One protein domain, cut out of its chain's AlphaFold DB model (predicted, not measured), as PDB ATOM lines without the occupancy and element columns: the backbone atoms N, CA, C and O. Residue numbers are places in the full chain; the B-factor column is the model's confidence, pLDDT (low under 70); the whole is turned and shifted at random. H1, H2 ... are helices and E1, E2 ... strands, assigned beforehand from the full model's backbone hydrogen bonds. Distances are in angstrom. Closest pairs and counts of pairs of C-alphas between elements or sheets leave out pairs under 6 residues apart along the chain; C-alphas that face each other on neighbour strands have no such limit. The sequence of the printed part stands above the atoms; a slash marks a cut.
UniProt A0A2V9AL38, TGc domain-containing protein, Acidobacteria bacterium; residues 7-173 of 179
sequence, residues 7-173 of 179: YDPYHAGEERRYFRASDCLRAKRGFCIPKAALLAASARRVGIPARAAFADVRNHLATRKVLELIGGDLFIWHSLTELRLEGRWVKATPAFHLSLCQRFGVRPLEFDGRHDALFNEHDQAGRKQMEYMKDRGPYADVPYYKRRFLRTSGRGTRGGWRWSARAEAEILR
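What this domain is: This is residues 7 to 173 of the 179 residues of the protein "TGc domain-containing protein" of Acidobacteria bacterium (UniProt A0A2V9AL38). A strongly twisted sheet of four strands, curled like part of a barrel, has the longest helix, H3, lying over one face, and the two small helices H1 and H2 pack on H3. The short helices H4, H5 and H6 touch no other helix, and two long stretches with no named element, residues 105 to 129 and residues 140 to 167, lead from H5 to E4 and from E4 to H6. The printed part has 167 residues with six named helices and four named strands, in the order H1, H2, H3, E1, H4, E2, E3, H5, E4, H6; the sheet runs E3, E2, E1, E4 and is antiparallel throughout. The class is mixed, helices and strands, though under half of the residues are in named elements. The whole is compact, with a radius of gyration of the C-alphas of 15.8 A and spans of 46 by 41 by 36 A.

Where its parts are: The printed part begins at Tyr 7. H1 is residues 16 to 19, with C-alpha 16 at (-13.264, 10.461, -29.860), and H2 is residues 21 to 27. H3, residues 32 to 45, is 20.0 A from first to last C-alpha and starts at (-11.972, 6.645, -15.208). E1, residues 50 to 59, covers 25.2 A and bends by 65 degrees at residue 56. H4 is residues 64 to 70, 9.8 A long. E2, residues 74 to 85, is the longest strand, 30.5 A, and bends by 50 degrees at residue 77. E3 is residues 88 to 92, 12.9 A long, and H5 is residues 98 to 104, 10.0 A long. E4, residues 130 to 139, covers 22.1 A and bends by 78 degrees at residue 133. H6, residues 168 to 171, ends with C-alpha 171 at (5.343, 19.792, -13.766).

How they stand to each other: In the sheet, E3 and E4 are edge strands and E2 and E1 are inner strands. E2 and E3 form a hairpin, antiparallel at 137 degrees, with N 83 and O 90 2.9 A apart, within hydrogen-bond range. E2 and E1 are antiparallel at 148 degrees, with N 53 and O 80 2.9 A apart and N 80 and O 53 2.8 A apart. E1 and E4 are antiparallel at 154 degrees, with N 56 and O 134 2.8 A apart and N 139 and O 52 2.8 A apart. H3 is on the sheet at a height of 8.1 A, over E2 and E1, in two layers, a helix on one face of a sheet; its line and that of E2 stand at 11 degrees on the local plane, along the strands. The closest C-alphas of H3 and E2 are those of Ile 33 and Ser 79, 5.2 A apart. H2 touches H3 at a steep tilt of 62 degrees, opposite ways, with the C-alphas of Ala 21 and Leu 38 closest at 4.1 A. H1 touches H3 through residues 33 to 37 of H3 alone; the closest C-alphas are those of Phe 19 and Pro 34, 5.1 A apart. H4 is only just not on the sheet, with 4 pairs of C-alphas within 10 A. H5 and H6 are not on the sheet, and they are apart from each other. Every O i to N i+4 pair is within hydrogen-bond range in H2, H3, H4 and H5, while H1 and H6 are too short for such a pair.

The domain as a whole: The two C-alphas farthest apart are those of Glu 86 and Thr 157, at 49.0 A. The printed part has no cut. The links from H5 to E4, 25 residues, and from E4 to H6, 28 residues, are long; the other links between named elements are tight. The mean pLDDT of the printed part is 79.9, and residues 124 to 126 and residues 145 to 173 are under 70.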
ATOM      1  N   TYR A   7     -14.916  -1.207 -14.227       90.12
ATOM      2  CA  TYR A   7     -13.680  -0.441 -14.319       90.12
ATOM      3  C   TYR A   7     -12.619  -1.287 -15.005       90.12
ATOM      4  O   TYR A   7     -12.191  -2.298 -14.449       90.12
ATOM      5  N   ASP A   8     -12.216  -0.874 -16.201       88.38
ATOM      6  CA  ASP A   8     -11.293  -1.634 -17.033       88.38
ATOM      7  C   ASP A   8     -10.183  -0.717 -17.581       88.38
ATOM      8  O   ASP A   8     -10.432   0.041 -18.522       88.38
ATOM      9  N   PRO A   9      -8.961  -0.757 -17.008       83.31
ATOM     10  CA  PRO A   9      -7.814  -0.003 -17.518       83.31
ATOM     11  C   PRO A   9      -7.304  -0.506 -18.877       83.31
ATOM     12  O   PRO A   9      -6.541   0.201 -19.528       83.31
ATOM     13  N   TYR A  10      -7.706  -1.704 -19.317       82.50
ATOM     14  CA  TYR A  10      -7.322  -2.270 -20.611       82.50
ATOM     15  C   TYR A  10      -8.305  -1.895 -21.726       82.50
ATOM     16  O   TYR A  10      -7.943  -1.930 -22.902       82.50
ATOM     17  N   HIS A  11      -9.525  -1.477 -21.379       82.69
ATOM     18  CA  HIS A  11     -10.480  -0.894 -22.318       82.69
ATOM     19  C   HIS A  11     -10.287   0.621 -22.410       82.69
ATOM     20  O   HIS A  11     -11.106   1.393 -21.913       82.69
ATOM     21  N   ALA A  12      -9.193   1.031 -23.046       76.19
ATOM     22  CA  ALA A  12      -8.877   2.421 -23.352       76.19
ATOM     23  C   ALA A  12      -8.768   2.640 -24.873       76.19
ATOM     24  O   ALA A  12      -8.525   1.700 -25.630       76.19
ATOM     25  N   GLY A  13      -8.989   3.874 -25.333       72.25
ATOM     26  CA  GLY A  13      -8.970   4.235 -26.753       72.25
ATOM     27  C   GLY A  13      -8.598   5.701 -26.968       72.25
ATOM     28  O   GLY A  13      -8.929   6.554 -26.148       72.25
ATOM     29  N   GLU A  14      -7.929   6.008 -28.080       72.06
ATOM     30  CA  GLU A  14      -7.604   7.395 -28.463       72.06
ATOM     31  C   GLU A  14      -8.728   8.061 -29.268       72.06
ATOM     32  O   GLU A  14      -8.799   9.284 -29.394       72.06
ATOM     33  N   GLU A  15      -9.626   7.260 -29.836       80.31
ATOM     34  CA  GLU A  15     -10.678   7.759 -30.705       80.31
ATOM     35  C   GLU A  15     -11.721   8.527 -29.902       80.31
ATOM     36  O   GLU A  15     -12.140   8.116 -28.820       80.31
ATOM     37  N   ARG A  16     -12.248   9.605 -30.490       82.88
ATOM     38  CA  ARG A  16     -13.264  10.461 -29.860       82.88
ATOM     39  C   ARG A  16     -14.452   9.682 -29.281       82.88
ATOM     40  O   ARG A  16     -15.026  10.113 -28.286       82.88
ATOM     41  N   ARG A  17     -14.829   8.556 -29.899       87.88
ATOM     42  CA  ARG A  17     -15.927   7.702 -29.421       87.88
ATOM     43  C   ARG A  17     -15.670   7.117 -28.032       87.88
ATOM     44  O   ARG A  17     -16.603   7.030 -27.254       87.88
ATOM     45  N   TYR A  18     -14.421   6.806 -27.683       86.00
ATOM     46  CA  TYR A  18     -14.078   6.255 -26.370       86.00
ATOM     47  C   TYR A  18     -14.525   7.176 -25.228       86.00
ATOM     48  O   TYR A  18     -14.979   6.716 -24.188       86.00
ATOM     49  N   PHE A  19     -14.468   8.488 -25.448       88.62
ATOM     50  CA  PHE A  19     -14.828   9.498 -24.456       88.62
ATOM     51  C   PHE A  19     -16.333   9.778 -24.363       88.62
ATOM     52  O   PHE A  19     -16.757  10.555 -23.510       88.62
ATOM     53  N   ARG A  20     -17.158   9.183 -25.233       91.75
ATOM     54  CA  ARG A  20     -18.606   9.411 -25.230       91.75
ATOM     55  C   ARG A  20     -19.280   8.537 -24.178       91.75
ATOM     56  O   ARG A  20     -19.077   7.326 -24.118       91.75
ATOM     57  N   ALA A  21     -20.177   9.149 -23.411       95.12
ATOM     58  CA  ALA A  21     -21.002   8.456 -22.424       95.12
ATOM     59  C   ALA A  21     -21.770   7.259 -23.018       95.12
ATOM     60  O   ALA A  21     -21.804   6.186 -22.420       95.12
ATOM     61  N   SER A  22     -22.362   7.424 -24.203       95.75
ATOM     62  CA  SER A  22     -23.145   6.376 -24.871       95.75
ATOM     63  C   SER A  22     -22.306   5.163 -25.271       95.75
ATOM     64  O   SER A  22     -22.785   4.033 -25.181       95.75
ATOM     65  N   ASP A  23     -21.053   5.375 -25.672       95.25
ATOM     66  CA  ASP A  23     -20.127   4.296 -26.005       95.25
ATOM     67  C   ASP A  23     -19.697   3.530 -24.745       95.25
ATOM     68  O   ASP A  23     -19.726   2.300 -24.745       95.25
ATOM     69  N   CYS A  24     -19.426   4.231 -23.635       94.88
ATOM     70  CA  CYS A  24     -19.182   3.597 -22.334       94.88
ATOM     71  C   CYS A  24     -20.377   2.751 -21.867       94.88
ATOM     72  O   CYS A  24     -20.211   1.603 -21.449       94.88
ATOM     73  N   LEU A  25     -21.592   3.299 -21.982       96.06
ATOM     74  CA  LEU A  25     -22.824   2.598 -21.623       96.06
ATOM     75  C   LEU A  25     -23.008   1.323 -22.455       96.06
ATOM     76  O   LEU A  25     -23.310   0.269 -21.897       96.06
ATOM     77  N   ARG A  26     -22.779   1.397 -23.774       96.12
ATOM     78  CA  ARG A  26     -22.880   0.242 -24.679       96.12
ATOM     79  C   ARG A  26     -21.835  -0.826 -24.360       96.12
ATOM     80  O   ARG A  26     -22.157  -2.009 -24.369       96.12
ATOM     81  N   ALA A  27     -20.603  -0.416 -24.063       94.75
ATOM     82  CA  ALA A  27     -19.511  -1.329 -23.732       94.75
ATOM     83  C   ALA A  27     -19.678  -2.007 -22.360       94.75
ATOM     84  O   ALA A  27     -19.042  -3.032 -22.111       94.75
ATOM     85  N   LYS A  28     -20.497  -1.430 -21.463       95.62
ATOM     86  CA  LYS A  28     -20.649  -1.828 -20.048       95.62
ATOM     87  C   LYS A  28     -19.327  -1.867 -19.267       95.62
ATOM     88  O   LYS A  28     -19.228  -2.499 -18.216       95.62
ATOM     89  N   ARG A  29     -18.304  -1.171 -19.767       93.06
ATOM     90  CA  ARG A  29     -16.979  -1.058 -19.155       93.06
ATOM     91  C   ARG A  29     -16.268   0.212 -19.610       93.06
ATOM     92  O   ARG A  29     -16.615   0.795 -20.636       93.06
ATOM     93  N   GLY A  30     -15.256   0.624 -18.861       89.75
ATOM     94  CA  GLY A  30     -14.354   1.706 -19.237       89.75
ATOM     95  C   GLY A  30     -13.418   2.087 -18.101       89.75
ATOM     96  O   GLY A  30     -13.594   1.651 -16.962       89.75
ATOM     97  N   PHE A  31     -12.425   2.917 -18.402       89.19
ATOM     98  CA  PHE A  31     -11.552   3.482 -17.379       89.19
ATOM     99  C   PHE A  31     -12.205   4.691 -16.680       89.19
ATOM    100  O   PHE A  31     -13.413   4.911 -16.797       89.19
ATOM    101  N   CYS A  32     -11.432   5.497 -15.944       90.44
ATOM    102  CA  CYS A  32     -11.972   6.645 -15.208       90.44
ATOM    103  C   CYS A  32     -12.718   7.638 -16.123       90.44
ATOM    104  O   CYS A  32     -13.873   7.958 -15.837       90.44
ATOM    105  N   ILE A  33     -12.114   8.058 -17.242       91.94
ATOM    106  CA  ILE A  33     -12.653   9.116 -18.121       91.94
ATOM    107  C   ILE A  33     -14.044   8.791 -18.689       91.94
ATOM    108  O   ILE A  33     -14.973   9.569 -18.456       91.94
ATOM    109  N   PRO A  34     -14.251   7.668 -19.405       92.69
ATOM    110  CA  PRO A  34     -15.569   7.336 -19.948       92.69
ATOM    111  C   PRO A  34     -16.626   7.122 -18.857       92.69
ATOM    112  O   PRO A  34     -17.791   7.472 -19.055       92.69
ATOM    113  N   LYS A  35     -16.237   6.613 -17.679       95.12
ATOM    114  CA  LYS A  35     -17.155   6.449 -16.544       95.12
ATOM    115  C   LYS A  35     -17.572   7.803 -15.961       95.12
ATOM    116  O   LYS A  35     -18.759   8.003 -15.712       95.12
ATOM    117  N   ALA A  36     -16.650   8.753 -15.815       95.31
ATOM    118  CA  ALA A  36     -16.975  10.119 -15.401       95.31
ATOM    119  C   ALA A  36     -17.889  10.829 -16.417       95.31
ATOM    120  O   ALA A  36     -18.873  11.469 -16.035       95.31
ATOM    121  N   ALA A  37     -17.625  10.657 -17.717       95.44
ATOM    122  CA  ALA A  37     -18.486  11.174 -18.781       95.44
ATOM    123  C   ALA A  37     -19.903  10.581 -18.711       95.44
ATOM    124  O   ALA A  37     -20.893  11.308 -18.816       95.44
ATOM    125  N   LEU A  38     -20.011   9.267 -18.487       96.75
ATOM    126  CA  LEU A  38     -21.293   8.584 -18.345       96.75
ATOM    127  C   LEU A  38     -22.084   9.074 -17.128       96.75
ATOM    128  O   LEU A  38     -23.292   9.285 -17.251       96.75
ATOM    129  N   LEU A  39     -21.439   9.306 -15.979       96.94
ATOM    130  CA  LEU A  39     -22.126   9.867 -14.810       96.94
ATOM    131  C   LEU A  39     -22.672  11.261 -15.103       96.94
ATOM    132  O   LEU A  39     -23.849  11.518 -14.858       96.94
ATOM    133  N   ALA A  40     -21.835  12.137 -15.668       97.50
ATOM    134  CA  ALA A  40     -22.223  13.505 -15.990       97.50
ATOM    135  C   ALA A  40     -23.400  13.528 -16.975       97.50
ATOM    136  O   ALA A  40     -24.384  14.231 -16.757       97.50
ATOM    137  N   ALA A  41     -23.345  12.716 -18.034       97.38
ATOM    138  CA  ALA A  41     -24.433  12.607 -19.001       97.38
ATOM    139  C   ALA A  41     -25.725  12.062 -18.370       97.38
ATOM    140  O   ALA A  41     -26.804  12.588 -18.642       97.38
ATOM    141  N   SER A  42     -25.617  11.049 -17.506       96.94
ATOM    142  CA  SER A  42     -26.770  10.449 -16.822       96.94
ATOM    143  C   SER A  42     -27.441  11.437 -15.867       96.94
ATOM    144  O   SER A  42     -28.661  11.556 -15.871       96.94
ATOM    145  N   ALA A  43     -26.654  12.198 -15.103       97.25
ATOM    146  CA  ALA A  43     -27.154  13.241 -14.213       97.25
ATOM    147  C   ALA A  43     -27.864  14.362 -14.990       97.25
ATOM    148  O   ALA A  43     -29.001  14.717 -14.677       97.25
ATOM    149  N   ARG A  44     -27.250  14.845 -16.080       98.00
ATOM    150  CA  ARG A  44     -27.868  15.854 -16.955       98.00
ATOM    151  C   ARG A  44     -29.191  15.375 -17.548       98.00
ATOM    152  O   ARG A  44     -30.124  16.163 -17.661       98.00
ATOM    153  N   ARG A  45     -29.303  14.084 -17.885       97.56
ATOM    154  CA  ARG A  45     -30.533  13.498 -18.446       97.56
ATOM    155  C   ARG A  45     -31.728  13.564 -17.490       97.56
ATOM    156  O   ARG A  45     -32.860  13.588 -17.977       97.56
ATOM    157  N   VAL A  46     -31.480  13.601 -16.181       97.12
ATOM    158  CA  VAL A  46     -32.502  13.720 -15.125       97.12
ATOM    159  C   VAL A  46     -32.578  15.129 -14.521       97.12
ATOM    160  O   VAL A  46     -33.166  15.314 -13.464       97.12
ATOM    161  N   GLY A  47     -31.991  16.133 -15.182       97.62
ATOM    162  CA  GLY A  47     -32.102  17.540 -14.781       97.62
ATOM    163  C   GLY A  47     -31.087  18.010 -13.736       97.62
ATOM    164  O   GLY A  47     -31.152  19.160 -13.313       97.62
ATOM    165  N   ILE A  48     -30.122  17.174 -13.343       98.06
ATOM    166  CA  ILE A  48     -29.052  17.570 -12.417       98.06
ATOM    167  C   ILE A  48     -27.908  18.196 -13.227       98.06
ATOM    168  O   ILE A  48     -27.319  17.511 -14.074       98.06
ATOM    169  N   PRO A  49     -27.534  19.470 -12.988       98.31
ATOM    170  CA  PRO A  49     -26.360  20.048 -13.627       98.31
ATOM    171  C   PRO A  49     -25.111  19.253 -13.244       98.31
ATOM    172  O   PRO A  49     -24.834  19.045 -12.064       98.31
ATOM    173  N   ALA A  50     -24.356  18.807 -14.246       98.06
ATOM    174  CA  ALA A  50     -23.176  17.985 -14.032       98.06
ATOM    175  C   ALA A  50     -22.076  18.286 -15.050       98.06
ATOM    176  O   ALA A  50     -22.347  18.606 -16.216       98.06
ATOM    177  N   ARG A  51     -20.827  18.155 -14.602       97.50
ATOM    178  CA  ARG A  51     -19.621  18.441 -15.384       97.50
ATOM    179  C   ARG A  51     -18.514  17.440 -15.059       97.50
ATOM    180  O   ARG A  51     -18.525  16.816 -14.001       97.50
ATOM    181  N   ALA A  52     -17.575  17.256 -15.981       95.25
ATOM    182  CA  ALA A  52     -16.379  16.471 -15.700       95.25
ATOM    183  C   ALA A  52     -15.425  17.301 -14.831       95.25
ATOM    184  O   ALA A  52     -15.376  18.520 -14.967       95.25
ATOM    185  N   ALA A  53     -14.652  16.658 -13.969       94.75
ATOM    186  CA  ALA A  53     -13.546  17.283 -13.251       94.75
ATOM    187  C   ALA A  53     -12.320  16.378 -13.334       94.75
ATOM    188  O   ALA A  53     -12.454  15.174 -13.556       94.75
ATOM    189  N   PHE A  54     -11.125  16.950 -13.208       93.38
ATOM    190  CA  PHE A  54      -9.892  16.188 -13.376       93.38
ATOM    191  C   PHE A  54      -8.850  16.550 -12.330       93.38
ATOM    192  O   PHE A  54      -8.767  17.693 -11.891       93.38
ATOM    193  N   ALA A  55      -8.010  15.580 -11.998       92.38
ATOM    194  CA  ALA A  55      -6.853  15.744 -11.139       92.38
ATOM    195  C   ALA A  55      -5.705  14.842 -11.609       92.38
ATOM    196  O   ALA A  55      -5.918  13.902 -12.372       92.38
ATOM    197  N   ASP A  56      -4.488  15.121 -11.162       90.81
ATOM    198  CA  ASP A  56      -3.408  14.135 -11.181       90.81
ATOM    199  C   ASP A  56      -3.411  13.398  -9.851       90.81
ATOM    200  O   ASP A  56      -3.493  14.040  -8.802       90.81
ATOM    201  N   VAL A  57      -3.325  12.070  -9.892       89.69
ATOM    202  CA  VAL A  57      -3.325  11.240  -8.684       89.69
ATOM    203  C   VAL A  57      -2.164  10.260  -8.691       89.69
ATOM    204  O   VAL A  57      -1.831   9.714  -9.742       89.69
ATOM    205  N   ARG A  58      -1.569   9.994  -7.530       88.69
ATOM    206  CA  ARG A  58      -0.689   8.841  -7.340       88.69
ATOM    207  C   ARG A  58      -1.523   7.667  -6.840       88.69
ATOM    208  O   ARG A  58      -2.206   7.787  -5.828       88.69
ATOM    209  N   ASN A  59      -1.514   6.551  -7.563       86.69
ATOM    210  CA  ASN A  59      -2.367   5.397  -7.287       86.69
ATOM    211  C   ASN A  59      -1.551   4.213  -6.760       86.69
ATOM    212  O   ASN A  59      -0.911   3.492  -7.526       86.69
ATOM    213  N   HIS A  60      -1.654   3.971  -5.458       85.62
ATOM    214  CA  HIS A  60      -0.972   2.877  -4.769       85.62
ATOM    215  C   HIS A  60      -1.735   1.543  -4.841       85.62
ATOM    216  O   HIS A  60      -1.202   0.505  -4.460       85.62
ATOM    217  N   LEU A  61      -2.969   1.550  -5.358       83.12
ATOM    218  CA  LEU A  61      -3.824   0.364  -5.499       83.12
ATOM    219  C   LEU A  61      -3.638  -0.353  -6.844       83.12
ATOM    220  O   LEU A  61      -4.171  -1.444  -7.059       83.12
ATOM    221  N   ALA A  62      -2.930   0.264  -7.791       84.19
ATOM    222  CA  ALA A  62      -2.745  -0.300  -9.117       84.19
ATOM    223  C   ALA A  62      -1.832  -1.536  -9.080       84.19
ATOM    224  O   ALA A  62      -0.735  -1.518  -8.528       84.19
ATOM    225  N   THR A  63      -2.261  -2.617  -9.735       86.12
ATOM    226  CA  THR A  63      -1.393  -3.789  -9.940       86.12
ATOM    227  C   THR A  63      -0.163  -3.420 -10.765       86.12
ATOM    228  O   THR A  63      -0.240  -2.545 -11.628       86.12
ATOM    229  N   ARG A  64       0.929  -4.179 -10.612       86.88
ATOM    230  CA  ARG A  64       2.144  -4.033 -11.430       86.88
ATOM    231  C   ARG A  64       1.855  -3.944 -12.933       86.88
ATOM    232  O   ARG A  64       2.370  -3.057 -13.596       86.88
ATOM    233  N   LYS A  65       0.959  -4.789 -13.455       83.38
ATOM    234  CA  LYS A  65       0.575  -4.774 -14.876       83.38
ATOM    235  C   LYS A  65      -0.086  -3.457 -15.298       83.38
ATOM    236  O   LYS A  65       0.098  -3.019 -16.424       83.38
ATOM    237  N   VAL A  66      -0.878  -2.839 -14.420       82.38
ATOM    238  CA  VAL A  66      -1.484  -1.520 -14.680       82.38
ATOM    239  C   VAL A  66      -0.437  -0.414 -14.547       82.38
ATOM    240  O   VAL A  66      -0.436   0.494 -15.368       82.38
ATOM    241  N   LEU A  67       0.477  -0.498 -13.579       84.06
ATOM    242  CA  LEU A  67       1.584   0.456 -13.452       84.06
ATOM    243  C   LEU A  67       2.485   0.436 -14.692       84.06
ATOM    244  O   LEU A  67       2.816   1.487 -15.221       84.06
ATOM    245  N   GLU A  68       2.816  -0.746 -15.212       80.00
ATOM    246  CA  GLU A  68       3.572  -0.903 -16.462       80.00
ATOM    247  C   GLU A  68       2.804  -0.336 -17.666       80.00
ATOM    248  O   GLU A  68       3.397   0.309 -18.528       80.00
ATOM    249  N   LEU A  69       1.476  -0.509 -17.693       77.56
ATOM    250  CA  LEU A  69       0.593   0.058 -18.716       77.56
ATOM    251  C   LEU A  69       0.576   1.594 -18.696       77.56
ATOM    252  O   LEU A  69       0.527   2.241 -19.738       77.56
ATOM    253  N   ILE A  70       0.568   2.181 -17.501       75.25
ATOM    254  CA  ILE A  70       0.520   3.632 -17.288       75.25
ATOM    255  C   ILE A  70       1.929   4.249 -17.291       75.25
ATOM    256  O   ILE A  70       2.081   5.453 -17.461       75.25
ATOM    257  N   GLY A  71       2.980   3.437 -17.179       79.62
ATOM    258  CA  GLY A  71       4.363   3.902 -17.086       79.62
ATOM    259  C   GLY A  71       4.745   4.456 -15.711       79.62
ATOM    260  O   GLY A  71       5.707   5.211 -15.623       79.62
ATOM    261  N   GLY A  72       4.007   4.105 -14.654       85.75
ATOM    262  CA  GLY A  72       4.268   4.555 -13.288       85.75
ATOM    263  C   GLY A  72       3.025   4.561 -12.399       85.75
ATOM    264  O   GLY A  72       1.954   4.089 -12.786       85.75
ATOM    265  N   ASP A  73       3.186   5.107 -11.195       85.38
ATOM    266  CA  ASP A  73       2.121   5.281 -10.204       85.38
ATOM    267  C   ASP A  73       1.400   6.633 -10.313       85.38
ATOM    268  O   ASP A  73       0.389   6.826  -9.643       85.38
ATOM    269  N   LEU A  74       1.865   7.544 -11.181       87.44
ATOM    270  CA  LEU A  74       1.254   8.847 -11.438       87.44
ATOM    271  C   LEU A  74       0.244   8.781 -12.595       87.44
ATOM    272  O   LEU A  74       0.594   8.675 -13.768       87.44
ATOM    273  N   PHE A  75      -1.032   8.917 -12.256       87.31
ATOM    274  CA  PHE A  75      -2.163   8.880 -13.172       87.31
ATOM    275  C   PHE A  75      -2.583  10.318 -13.461       87.31
ATOM    276  O   PHE A  75      -3.315  10.953 -12.697       87.31
ATOM    277  N   ILE A  76      -2.084  10.841 -14.577       86.19
ATOM    278  CA  ILE A  76      -2.375  12.200 -15.031       86.19
ATOM    279  C   ILE A  76      -3.788  12.243 -15.622       86.19
ATOM    280  O   ILE A  76      -4.171  11.343 -16.370       86.19
ATOM    281  N   TRP A  77      -4.545  13.305 -15.333       87.88
ATOM    282  CA  TRP A  77      -5.931  13.470 -15.803       87.88
ATOM    283  C   TRP A  77      -6.897  12.374 -15.318       87.88
ATOM    284  O   TRP A  77      -7.842  12.007 -16.023       87.88
ATOM    285  N   HIS A  78      -6.711  11.885 -14.092       90.88
ATOM    286  CA  HIS A  78      -7.736  11.109 -13.406       90.88
ATOM    287  C   HIS A  78      -9.035  11.911 -13.328       90.88
ATOM    288  O   HIS A  78      -9.037  13.083 -12.953       90.88
ATOM    289  N   SER A  79     -10.142  11.291 -13.719       91.81
ATOM    290  CA  SER A  79     -11.405  11.989 -13.920       91.81
ATOM    291  C   SER A  79     -12.445  11.663 -12.859       91.81
ATOM    292  O   SER A  79     -12.651  10.504 -12.490       91.81
ATOM    293  N   LEU A  80     -13.186  12.696 -12.506       94.56
ATOM    294  CA  LEU A  80     -14.259  12.749 -11.532       94.56
ATOM    295  C   LEU A  80     -15.497  13.347 -12.210       94.56
ATOM    296  O   LEU A  80     -15.420  13.912 -13.307       94.56
ATOM    297  N   THR A  81     -16.635  13.290 -11.531       97.31
ATOM    298  CA  THR A  81     -17.833  14.028 -11.935       97.31
ATOM    299  C   THR A  81     -18.232  14.987 -10.837       97.31
ATOM    300  O   THR A  81     -18.359  14.586  -9.690       97.31
ATOM    301  N   GLU A  82     -18.473  16.242 -11.190       97.88
ATOM    302  CA  GLU A  82     -19.093  17.204 -10.289       97.88
ATOM    303  C   GLU A  82     -20.585  17.306 -10.583       97.88
ATOM    304  O   GLU A  82     -20.995  17.450 -11.739       97.88
ATOM    305  N   LEU A  83     -21.386  17.237  -9.526       97.94
ATOM    306  CA  LEU A  83     -22.842  17.296  -9.547       97.94
ATOM    307  C   LEU A  83     -23.281  18.532  -8.765       97.94
ATOM    308  O   LEU A  83     -22.780  18.762  -7.663       97.94
ATOM    309  N   ARG A  84     -24.199  19.334  -9.314       97.88
ATOM    310  CA  ARG A  84     -24.779  20.465  -8.585       97.88
ATOM    311  C   ARG A  84     -26.010  20.001  -7.817       97.88
ATOM    312  O   ARG A  84     -27.095  19.917  -8.389       97.88
ATOM    313  N   LEU A  85     -25.828  19.701  -6.537       97.06
ATOM    314  CA  LEU A  85     -26.865  19.218  -5.626       97.06
ATOM    315  C   LEU A  85     -27.053  20.244  -4.511       97.06
ATOM    316  O   LEU A  85     -26.072  20.795  -4.020       97.06
ATOM    317  N   GLU A  86     -28.302  20.544  -4.151       95.69
ATOM    318  CA  GLU A  86     -28.624  21.482  -3.059       95.69
ATOM    319  C   GLU A  86     -27.869  22.830  -3.159       95.69
ATOM    320  O   GLU A  86     -27.364  23.365  -2.179       95.69
ATOM    321  N   GLY A  87     -27.734  23.370  -4.377       95.44
ATOM    322  CA  GLY A  87     -27.085  24.667  -4.618       95.44
ATOM    323  C   GLY A  87     -25.550  24.658  -4.642       95.44
ATOM    324  O   GLY A  87     -24.956  25.700  -4.910       95.44
ATOM    325  N   ARG A  88     -24.891  23.509  -4.456       96.50
ATOM    326  CA  ARG A  88     -23.422  23.398  -4.431       96.50
ATOM    327  C   ARG A  88     -22.891  22.294  -5.331       96.50
ATOM    328  O   ARG A  88     -23.612  21.374  -5.700       96.50
ATOM    329  N   TRP A  89     -21.615  22.397  -5.684       97.50
ATOM    330  CA  TRP A  89     -20.910  21.356  -6.424       97.50
ATOM    331  C   TRP A  89     -20.338  20.326  -5.455       97.50
ATOM    332  O   TRP A  89     -19.647  20.701  -4.512       97.50
ATOM    333  N   VAL A  90     -20.623  19.051  -5.708       97.12
ATOM    334  CA  VAL A  90     -20.041  17.908  -4.991       97.12
ATOM    335  C   VAL A  90     -19.378  16.957  -5.982       97.12
ATOM    336  O   VAL A  90     -19.908  16.716  -7.073       97.12
ATOM    337  N   LYS A  91     -18.203  16.437  -5.627       96.06
ATOM    338  CA  LYS A  91     -17.402  15.534  -6.460       96.06
ATOM    339  C   LYS A  91     -17.791  14.084  -6.194       96.06
ATOM    340  O   LYS A  91     -17.850  13.639  -5.056       96.06
ATOM    341  N   ALA A  92     -17.992  13.318  -7.255       94.94
ATOM    342  CA  ALA A  92     -18.205  11.882  -7.209       94.94
ATOM    343  C   ALA A  92     -17.153  11.176  -8.069       94.94
ATOM    344  O   ALA A  92     -16.957  11.522  -9.238       94.94
ATOM    345  N   THR A  93     -16.505  10.156  -7.504       90.00
ATOM    346  CA  THR A  93     -15.542   9.309  -8.219       90.00
ATOM    347  C   THR A  93     -16.201   7.990  -8.624       90.00
ATOM    348  O   THR A  93     -16.225   7.046  -7.835       90.00
ATOM    349  N   PRO A  94     -16.719   7.839  -9.855       80.44
ATOM    350  CA  PRO A  94     -17.431   6.620 -10.236       80.44
ATOM    351  C   PRO A  94     -16.513   5.449 -10.623       80.44
ATOM    352  O   PRO A  94     -16.940   4.553 -11.354       80.44
ATOM    353  N   ALA A  95     -15.244   5.477 -10.208       71.62
ATOM    354  CA  ALA A  95     -14.193   4.624 -10.741       71.62
ATOM    355  C   ALA A  95     -14.357   3.153 -10.326       71.62
ATOM    356  O   ALA A  95     -14.674   2.327 -11.175       71.62
ATOM    357  N   PHE A  96     -14.153   2.797  -9.059       80.94
ATOM    358  CA  PHE A  96     -14.087   1.386  -8.666       80.94
ATOM    359  C   PHE A  96     -15.470   0.793  -8.393       80.94
ATOM    360  O   PHE A  96     -16.262   1.344  -7.635       80.94
ATOM    361  N   HIS A  97     -15.749  -0.334  -9.046       85.12
ATOM    362  CA  HIS A  97     -16.959  -1.128  -8.846       85.12
ATOM    363  C   HIS A  97     -16.758  -2.117  -7.696       85.12
ATOM    364  O   HIS A  97     -15.624  -2.501  -7.406       85.12
ATOM    365  N   LEU A  98     -17.849  -2.542  -7.054       85.00
ATOM    366  CA  LEU A  98     -17.820  -3.318  -5.811       85.00
ATOM    367  C   LEU A  98     -16.905  -4.551  -5.861       85.00
ATOM    368  O   LEU A  98     -16.101  -4.745  -4.952       85.00
ATOM    369  N   SER A  99     -16.968  -5.357  -6.923       83.31
ATOM    370  CA  SER A  99     -16.130  -6.562  -7.029       83.31
ATOM    371  C   SER A  99     -14.635  -6.240  -7.146       83.31
ATOM    372  O   SER A  99     -13.798  -6.990  -6.644       83.31
ATOM    373  N   LEU A 100     -14.273  -5.098  -7.740       84.06
ATOM    374  CA  LEU A 100     -12.893  -4.614  -7.768       84.06
ATOM    375  C   LEU A 100     -12.437  -4.154  -6.385       84.06
ATOM    376  O   LEU A 100     -11.330  -4.477  -5.965       84.06
ATOM    377  N   CYS A 101     -13.305  -3.435  -5.673       84.50
ATOM    378  CA  CYS A 101     -13.064  -3.011  -4.299       84.50
ATOM    379  C   CYS A 101     -12.805  -4.217  -3.384       84.50
ATOM    380  O   CYS A 101     -11.793  -4.251  -2.687       84.50
ATOM    381  N   GLN A 102     -13.647  -5.250  -3.471       84.50
ATOM    382  CA  GLN A 102     -13.479  -6.508  -2.737       84.50
ATOM    383  C   GLN A 102     -12.154  -7.197  -3.077       84.50
ATOM    384  O   GLN A 102     -11.422  -7.598  -2.174       84.50
ATOM    385  N   ARG A 103     -11.796  -7.270  -4.365       83.56
ATOM    386  CA  ARG A 103     -10.540  -7.885  -4.819       83.56
ATOM    387  C   ARG A 103      -9.293  -7.188  -4.268       83.56
ATOM    388  O   ARG A 103      -8.303  -7.861  -4.000       83.56
ATOM    389  N   PHE A 104      -9.325  -5.865  -4.121       80.12
ATOM    390  CA  PHE A 104      -8.211  -5.090  -3.564       80.12
ATOM    391  C   PHE A 104      -8.319  -4.857  -2.052       80.12
ATOM    392  O   PHE A 104      -7.454  -4.197  -1.482       80.12
ATOM    393  N   GLY A 105      -9.359  -5.380  -1.394       78.31
ATOM    394  CA  GLY A 105      -9.583  -5.164   0.035       78.31
ATOM    395  C   GLY A 105      -9.756  -3.686   0.397       78.31
ATOM    396  O   GLY A 105      -9.310  -3.260   1.464       78.31
ATOM    397  N   VAL A 106     -10.364  -2.899  -0.497       81.94
ATOM    398  CA  VAL A 106     -10.673  -1.479  -0.285       81.94
ATOM    399  C   VAL A 106     -12.178  -1.278  -0.179       81.94
ATOM    400  O   VAL A 106     -12.956  -1.984  -0.819       81.94
ATOM    401  N   ARG A 107     -12.611  -0.295   0.616       82.94
ATOM    402  CA  ARG A 107     -14.029   0.071   0.654       82.94
ATOM    403  C   ARG A 107     -14.424   0.810  -0.626       82.94
ATOM    404  O   ARG A 107     -13.651   1.646  -1.097       82.94
ATOM    405  N   PRO A 108     -15.610   0.525  -1.187       85.62
ATOM    406  CA  PRO A 108     -16.192   1.380  -2.207       85.62
ATOM    407  C   PRO A 108     -16.324   2.813  -1.697       85.62
ATOM    408  O   PRO A 108     -16.588   3.039  -0.516       85.62
ATOM    409  N   LEU A 109     -16.163   3.777  -2.601       86.94
ATOM    410  CA  LEU A 109     -16.557   5.147  -2.310       86.94
ATOM    411  C   LEU A 109     -18.081   5.221  -2.333       86.94
ATOM    412  O   LEU A 109     -18.715   4.937  -3.357       86.94
ATOM    413  N   GLU A 110     -18.640   5.572  -1.183       88.81
ATOM    414  CA  GLU A 110     -20.051   5.888  -1.033       88.81
ATOM    415  C   GLU A 110     -20.274   7.363  -1.360       88.81
ATOM    416  O   GLU A 110     -19.428   8.214  -1.087       88.81
ATOM    417  N   PHE A 111     -21.409   7.650  -1.986       91.38
ATOM    418  CA  PHE A 111     -21.794   9.000  -2.369       91.38
ATOM    419  C   PHE A 111     -23.193   9.272  -1.835       91.38
ATOM    420  O   PHE A 111     -24.176   8.730  -2.335       91.38
ATOM    421  N   ASP A 112     -23.265  10.114  -0.814       92.62
ATOM    422  CA  ASP A 112     -24.499  10.489  -0.118       92.62
ATOM    423  C   ASP A 112     -25.200  11.704  -0.756       92.62
ATOM    424  O   ASP A 112     -26.212  12.186  -0.249       92.62
ATOM    425  N   GLY A 113     -24.650  12.235  -1.855       92.88
ATOM    426  CA  GLY A 113     -25.136  13.453  -2.506       92.88
ATOM    427  C   GLY A 113     -24.803  14.745  -1.756       92.88
ATOM    428  O   GLY A 113     -25.123  15.827  -2.246       92.88
ATOM    429  N   ARG A 114     -24.150  14.648  -0.593       92.81
ATOM    430  CA  ARG A 114     -23.829  15.761   0.302       92.81
ATOM    431  C   ARG A 114     -22.331  15.921   0.551       92.81
ATOM    432  O   ARG A 114     -21.907  16.990   0.964       92.81
ATOM    433  N   HIS A 115     -21.501  14.932   0.317       93.50
ATOM    434  CA  HIS A 115     -20.069  15.057   0.530       93.50
ATOM    435  C   HIS A 115     -19.322  14.592  -0.706       93.50
ATOM    436  O   HIS A 115     -19.828  13.822  -1.527       93.50
ATOM    437  N   ASP A 116     -18.112  15.116  -0.854       93.94
ATOM    438  CA  ASP A 116     -17.215  14.686  -1.907       93.94
ATOM    439  C   ASP A 116     -16.856  13.209  -1.689       93.94
ATOM    440  O   ASP A 116     -16.314  12.825  -0.655       93.94
ATOM    441  N   ALA A 117     -17.141  12.374  -2.682       92.31
ATOM    442  CA  ALA A 117     -16.738  10.976  -2.724       92.31
ATOM    443  C   ALA A 117     -15.406  10.860  -3.478       92.31
ATOM    444  O   ALA A 117     -15.371  10.508  -4.665       92.31
ATOM    445  N   LEU A 118     -14.315  11.207  -2.790       89.06
ATOM    446  CA  LEU A 118     -12.929  11.135  -3.267       89.06
ATOM    447  C   LEU A 118     -12.166  10.028  -2.538       89.06
ATOM    448  O   LEU A 118     -12.503   9.671  -1.411       89.06
ATOM    449  N   PHE A 119     -11.127   9.485  -3.171       82.38
ATOM    450  CA  PHE A 119     -10.244   8.545  -2.486       82.38
ATOM    451  C   PHE A 119      -9.423   9.259  -1.410       82.38
ATOM    452  O   PHE A 119      -8.951  10.375  -1.617       82.38
ATOM    453  N   ASN A 120      -9.234   8.594  -0.274       76.81
ATOM    454  CA  ASN A 120      -8.345   9.084   0.770       76.81
ATOM    455  C   ASN A 120      -6.905   8.660   0.477       76.81
ATOM    456  O   ASN A 120      -6.673   7.624  -0.148       76.81
ATOM    457  N   GLU A 121      -5.938   9.423   0.987       76.50
ATOM    458  CA  GLU A 121      -4.529   9.033   0.887       76.50
ATOM    459  C   GLU A 121      -4.269   7.723   1.629       76.50
ATOM    460  O   GLU A 121      -3.531   6.887   1.122       76.50
ATOM    461  N   HIS A 122      -4.926   7.507   2.770       74.12
ATOM    462  CA  HIS A 122      -4.759   6.327   3.610       74.12
ATOM    463  C   HIS A 122      -6.096   5.619   3.855       74.12
ATOM    464  O   HIS A 122      -7.147   6.253   3.966       74.12
ATOM    465  N   ASP A 123      -6.057   4.293   3.967       73.81
ATOM    466  CA  ASP A 123      -7.176   3.514   4.486       73.81
ATOM    467  C   ASP A 123      -7.183   3.461   6.025       73.81
ATOM    468  O   ASP A 123      -6.313   4.013   6.694       73.81
ATOM    469  N   GLN A 124      -8.175   2.778   6.608       64.94
ATOM    470  CA  GLN A 124      -8.283   2.640   8.069       64.94
ATOM    471  C   GLN A 124      -7.133   1.855   8.719       64.94
ATOM    472  O   GLN A 124      -6.980   1.927   9.932       64.94
ATOM    473  N   ALA A 125      -6.341   1.116   7.941       69.06
ATOM    474  CA  ALA A 125      -5.151   0.411   8.405       69.06
ATOM    475  C   ALA A 125      -3.862   1.218   8.144       69.06
ATOM    476  O   ALA A 125      -2.764   0.682   8.280       69.06
ATOM    477  N   GLY A 126      -3.979   2.488   7.734       69.94
ATOM    478  CA  GLY A 126      -2.843   3.354   7.423       69.94
ATOM    479  C   GLY A 126      -2.142   3.013   6.106       69.94
ATOM    480  O   GLY A 126      -1.042   3.500   5.854       69.94
ATOM    481  N   ARG A 127      -2.738   2.180   5.242       73.88
ATOM    482  CA  ARG A 127      -2.146   1.826   3.942       73.88
ATOM    483  C   ARG A 127      -2.469   2.903   2.921       73.88
ATOM    484  O   ARG A 127      -3.624   3.313   2.804       73.88
ATOM    485  N   LYS A 128      -1.467   3.315   2.141       75.44
ATOM    486  CA  LYS A 128      -1.664   4.301   1.076       75.44
ATOM    487  C   LYS A 128      -2.618   3.772   0.002       75.44
ATOM    488  O   LYS A 128      -2.441   2.659  -0.487       75.44
ATOM    489  N   GLN A 129      -3.608   4.574  -0.379       80.75
ATOM    490  CA  GLN A 129      -4.559   4.280  -1.447       80.75
ATOM    491  C   GLN A 129      -4.341   5.214  -2.635       80.75
ATOM    492  O   GLN A 129      -3.830   4.782  -3.672       80.75
ATOM    493  N   MET A 130      -4.719   6.489  -2.499       86.88
ATOM    494  CA  MET A 130      -4.630   7.446  -3.598       86.88
ATOM    495  C   MET A 130      -4.350   8.863  -3.109       86.88
ATOM    496  O   MET A 130      -5.102   9.414  -2.313       86.88
ATOM    497  N   GLU A 131      -3.289   9.463  -3.631       89.50
ATOM    498  CA  GLU A 131      -2.860  10.822  -3.295       89.50
ATOM    499  C   GLU A 131      -3.260  11.773  -4.431       89.50
ATOM    500  O   GLU A 131      -2.927  11.522  -5.591       89.50
ATOM    501  N   TYR A 132      -3.970  12.864  -4.133       89.56
ATOM    502  CA  TYR A 132      -4.307  13.889  -5.127       89.56
ATOM    503  C   TYR A 132      -3.169  14.904  -5.233       89.56
ATOM    504  O   TYR A 132      -2.997  15.756  -4.369       89.56
ATOM    505  N   MET A 133      -2.411  14.834  -6.326       90.12
ATOM    506  CA  MET A 133      -1.205  15.640  -6.541       90.12
ATOM    507  C   MET A 133      -1.520  17.041  -7.070       90.12
ATOM    508  O   MET A 133      -0.826  18.009  -6.766       90.12
ATOM    509  N   LYS A 134      -2.526  17.150  -7.946       89.06
ATOM    510  CA  LYS A 134      -2.858  18.404  -8.632       89.06
ATOM    511  C   LYS A 134      -4.313  18.440  -9.063       89.06
ATOM    512  O   LYS A 134      -4.718  17.626  -9.888       89.06
ATOM    513  N   ASP A 135      -5.063  19.436  -8.603       91.81
ATOM    514  CA  ASP A 135      -6.391  19.732  -9.146       91.81
ATOM    515  C   ASP A 135      -6.256  20.406 -10.527       91.81
ATOM    516  O   ASP A 135      -5.495  21.361 -10.713       91.81
ATOM    517  N   ARG A 136      -6.962  19.877 -11.529       92.38
ATOM    518  CA  ARG A 136      -7.032  20.436 -12.891       92.38
ATOM    519  C   ARG A 136      -8.362  21.126 -13.171       92.38
ATOM    520  O   ARG A 136      -8.515  21.709 -14.249       92.38
ATOM    521  N   GLY A 137      -9.285  21.063 -12.221       93.75
ATOM    522  CA  GLY A 137     -10.560  21.740 -12.232       93.75
ATOM    523  C   GLY A 137     -11.618  21.101 -13.137       93.75
ATOM    524  O   GLY A 137     -11.410  20.044 -13.750       93.75
ATOM    525  N   PRO A 138     -12.781  21.762 -13.209       95.81
ATOM    526  CA  PRO A 138     -13.944  21.285 -13.934       95.81
ATOM    527  C   PRO A 138     -13.951  21.670 -15.418       95.81
ATOM    528  O   PRO A 138     -13.406  22.691 -15.836       95.81
ATOM    529  N   TYR A 139     -14.659  20.869 -16.212       95.12
ATOM    530  CA  TYR A 139     -14.889  21.043 -17.643       95.12
ATOM    531  C   TYR A 139     -16.326  20.654 -17.984       95.12
ATOM    532  O   TYR A 139     -16.827  19.635 -17.510       95.12
ATOM    533  N   ALA A 140     -16.983  21.429 -18.851       92.50
ATOM    534  CA  ALA A 140     -18.359  21.149 -19.276       92.50
ATOM    535  C   ALA A 140     -18.528  19.734 -19.875       92.50
ATOM    536  O   ALA A 140     -19.559  19.088 -19.681       92.50
ATOM    537  N   ASP A 141     -17.494  19.239 -20.558       89.44
ATOM    538  CA  ASP A 141     -17.396  17.872 -21.067       89.44
ATOM    539  C   ASP A 141     -15.923  17.423 -21.116       89.44
ATOM    540  O   ASP A 141     -15.019  18.218 -20.844       89.44
ATOM    541  N   VAL A 142     -15.663  16.165 -21.482       88.94
ATOM    542  CA  VAL A 142     -14.307  15.639 -21.680       88.94
ATOM    543  C   VAL A 142     -13.614  16.438 -22.793       88.94
ATOM    544  O   VAL A 142     -14.050  16.390 -23.950       88.94
ATOM    545  N   PRO A 143     -12.515  17.161 -22.507       85.69
ATOM    546  CA  PRO A 143     -11.913  18.073 -23.472       85.69
ATOM    547  C   PRO A 143     -10.969  17.322 -24.431       85.69
ATOM    548  O   PRO A 143      -9.773  17.601 -24.499       85.69
ATOM    549  N   TYR A 144     -11.523  16.385 -25.210       74.50
ATOM    550  CA  TYR A 144     -10.788  15.497 -26.128       74.50
ATOM    551  C   TYR A 144      -9.918  16.252 -27.156       74.50
ATOM    552  O   TYR A 144      -8.909  15.737 -27.628       74.50
ATOM    553  N   TYR A 145     -10.299  17.485 -27.512       62.75
ATOM    554  CA  TYR A 145      -9.600  18.340 -28.478       62.75
ATOM    555  C   TYR A 145      -8.349  19.012 -27.900       62.75
ATOM    556  O   TYR A 145      -7.486  19.480 -28.651       62.75
ATOM    557  N   LYS A 146      -8.206  19.065 -26.567       58.75
ATOM    558  CA  LYS A 146      -6.947  19.482 -25.955       58.75
ATOM    559  C   LYS A 146      -5.953  18.357 -26.213       58.75
ATOM    560  O   LYS A 146      -5.894  17.402 -25.455       58.75
ATOM    561  N   ARG A 147      -5.143  18.495 -27.272       45.12
ATOM    562  CA  ARG A 147      -4.128  17.516 -27.726       45.12
ATOM    563  C   ARG A 147      -3.284  16.928 -26.575       45.12
ATOM    564  O   ARG A 147      -2.828  15.801 -26.675       45.12
ATOM    565  N   ARG A 148      -3.135  17.649 -25.453       48.56
ATOM    566  CA  ARG A 148      -2.430  17.258 -24.217       48.56
ATOM    567  C   ARG A 148      -3.156  16.238 -23.312       48.56
ATOM    568  O   ARG A 148      -2.501  15.699 -22.432       48.56
ATOM    569  N   PHE A 149      -4.445  15.956 -23.526       47.69
ATOM    570  CA  PHE A 149      -5.184  14.869 -22.849       47.69
ATOM    571  C   PHE A 149      -4.643  13.481 -23.217       47.69
ATOM    572  O   PHE A 149      -4.766  12.542 -22.442       47.69
ATOM    573  N   LEU A 150      -4.053  13.385 -24.416       47.38
ATOM    574  CA  LEU A 150      -3.595  12.154 -25.063       47.38
ATOM    575  C   LEU A 150      -2.091  12.170 -25.414       47.38
ATOM    576  O   LEU A 150      -1.515  11.119 -25.660       47.38
ATOM    577  N   ARG A 151      -1.420  13.341 -25.457       38.81
ATOM    578  CA  ARG A 151       0.011  13.477 -25.850       38.81
ATOM    579  C   ARG A 151       1.029  13.594 -24.715       38.81
ATOM    580  O   ARG A 151       2.205  13.804 -25.001       38.81
ATOM    581  N   THR A 152       0.646  13.413 -23.452       39.72
ATOM    582  CA  THR A 152       1.643  12.997 -22.440       39.72
ATOM    583  C   THR A 152       2.038  11.524 -22.604       39.72
ATOM    584  O   THR A 152       2.892  11.034 -21.868       39.72
ATOM    585  N   SER A 153       1.513  10.861 -23.644       42.06
ATOM    586  CA  SER A 153       1.926   9.548 -24.125       42.06
ATOM    587  C   SER A 153       2.782   9.536 -25.399       42.06
ATOM    588  O   SER A 153       2.423  10.116 -26.417       42.06
ATOM    589  N   GLY A 154       3.951   8.886 -25.310       34.59
ATOM    590  CA  GLY A 154       4.872   8.464 -26.381       34.59
ATOM    591  C   GLY A 154       6.094   7.756 -25.753       34.59
ATOM    592  O   GLY A 154       6.552   8.178 -24.704       34.59
ATOM    593  N   ARG A 155       6.734   6.694 -26.262       34.44
ATOM    594  CA  ARG A 155       6.917   6.170 -27.625       34.44
ATOM    595  C   ARG A 155       7.062   4.637 -27.612       34.44
ATOM    596  O   ARG A 155       7.911   4.148 -26.887       34.44
ATOM    597  N   GLY A 156       6.357   3.929 -28.495       30.02
ATOM    598  CA  GLY A 156       6.824   2.701 -29.169       30.02
ATOM    599  C   GLY A 156       7.113   1.438 -28.340       30.02
ATOM    600  O   GLY A 156       8.173   1.292 -27.743       30.02
ATOM    601  N   THR A 157       6.217   0.455 -28.399       31.56
ATOM    602  CA  THR A 157       6.354  -0.825 -29.140       31.56
ATOM    603  C   THR A 157       5.055  -1.628 -28.957       31.56
ATOM    604  O   THR A 157       4.249  -1.323 -28.082       31.56
ATOM    605  N   ARG A 158       4.787  -2.554 -29.885       34.75
ATOM    606  CA  ARG A 158       3.483  -3.187 -30.159       34.75
ATOM    607  C   ARG A 158       2.716  -3.605 -28.890       34.75
ATOM    608  O   ARG A 158       3.149  -4.493 -28.170       34.75
ATOM    609  N   GLY A 159       1.545  -2.997 -28.682       35.91
ATOM    610  CA  GLY A 159       0.511  -3.486 -27.761       35.91
ATOM    611  C   GLY A 159       0.433  -2.837 -26.373       35.91
ATOM    612  O   GLY A 159      -0.471  -3.185 -25.621       35.91
ATOM    613  N   GLY A 160       1.320  -1.894 -26.030       31.42
ATOM    614  CA  GLY A 160       1.301  -1.187 -24.741       31.42
ATOM    615  C   GLY A 160       1.169   0.329 -24.893       31.42
ATOM    616  O   GLY A 160       1.860   0.938 -25.712       31.42
ATOM    617  N   TRP A 161       0.296   0.945 -24.088       45.06
ATOM    618  CA  TRP A 161       0.262   2.400 -23.900       45.06
ATOM    619  C   TRP A 161       1.637   2.841 -23.380       45.06
ATOM    620  O   TRP A 161       2.130   2.276 -22.409       45.06
ATOM    621  N   ARG A 162       2.307   3.808 -24.019       38.28
ATOM    622  CA  ARG A 162       3.602   4.315 -23.527       38.28
ATOM    623  C   ARG A 162       3.539   5.811 -23.269       38.28
ATOM    624  O   ARG A 162       3.137   6.557 -24.154       38.28
ATOM    625  N   TRP A 163       3.979   6.228 -22.080       44.72
ATOM    626  CA  TRP A 163       3.965   7.598 -21.553       44.72
ATOM    627  C   TRP A 163       5.345   8.288 -21.714       44.72
ATOM    628  O   TRP A 163       6.355   7.599 -21.598       44.72
ATOM    629  N   SER A 164       5.442   9.591 -22.063       36.19
ATOM    630  CA  SER A 164       6.738  10.240 -22.411       36.19
ATOM    631  C   SER A 164       7.309  11.146 -21.307       36.19
ATOM    632  O   SER A 164       6.619  12.060 -20.850       36.19
ATOM    633  N   ALA A 165       8.606  10.998 -21.002       33.44
ATOM    634  CA  ALA A 165       9.376  11.718 -19.968       33.44
ATOM    635  C   ALA A 165       9.434  13.263 -20.086       33.44
ATOM    636  O   ALA A 165       9.871  13.949 -19.170       33.44
ATOM    637  N   ARG A 166       8.966  13.874 -21.187       35.00
ATOM    638  CA  ARG A 166       8.942  15.350 -21.307       35.00
ATOM    639  C   ARG A 166       7.872  16.023 -20.435       35.00
ATOM    640  O   ARG A 166       7.955  17.229 -20.229       35.00
ATOM    641  N   ALA A 167       6.886  15.277 -19.930       37.44
ATOM    642  CA  ALA A 167       5.862  15.811 -19.030       37.44
ATOM    643  C   ALA A 167       6.391  16.067 -17.604       37.44
ATOM    644  O   ALA A 167       5.953  17.026 -16.971       37.44
ATOM    645  N   GLU A 168       7.359  15.271 -17.131       35.28
ATOM    646  CA  GLU A 168       7.974  15.422 -15.800       35.28
ATOM    647  C   GLU A 168       8.702  16.764 -15.652       35.28
ATOM    648  O   GLU A 168       8.534  17.461 -14.651       35.28
ATOM    649  N   ALA A 169       9.432  17.189 -16.687       33.16
ATOM    650  CA  ALA A 169      10.246  18.407 -16.652       33.16
ATOM    651  C   ALA A 169       9.438  19.723 -16.606       33.16
ATOM    652  O   ALA A 169       9.991  20.771 -16.276       33.16
ATOM    653  N   GLU A 170       8.143  19.697 -16.941       37.84
ATOM    654  CA  GLU A 170       7.280  20.890 -16.945       37.84
ATOM    655  C   GLU A 170       6.360  20.972 -15.711       37.84
ATOM    656  O   GLU A 170       5.855  22.048 -15.399       37.84
ATOM    657  N   ILE A 171       6.152  19.858 -14.998       39.62
ATOM    658  CA  ILE A 171       5.343  19.792 -13.766       39.62
ATOM    659  C   ILE A 171       6.163  20.217 -12.537       39.62
ATOM    660  O   ILE A 171       5.602  20.800 -11.615       39.62
ATOM    661  N   LEU A 172       7.483  20.000 -12.553       33.75
ATOM    662  CA  LEU A 172       8.408  20.343 -11.462       33.75
ATOM    663  C   LEU A 172       9.001  21.762 -11.538       33.75
ATOM    664  O   LEU A 172       9.862  22.106 -10.733       33.75
ATOM    665  N   ARG A 173       8.576  22.611 -12.485       30.34
ATOM    666  CA  ARG A 173       9.001  24.020 -12.489       30.34
ATOM    667  C   ARG A 173       8.128  24.818 -11.514       30.34
ATOM    668  O   ARG A 173       6.916  24.872 -11.741       30.34
TER     669      ARG A 173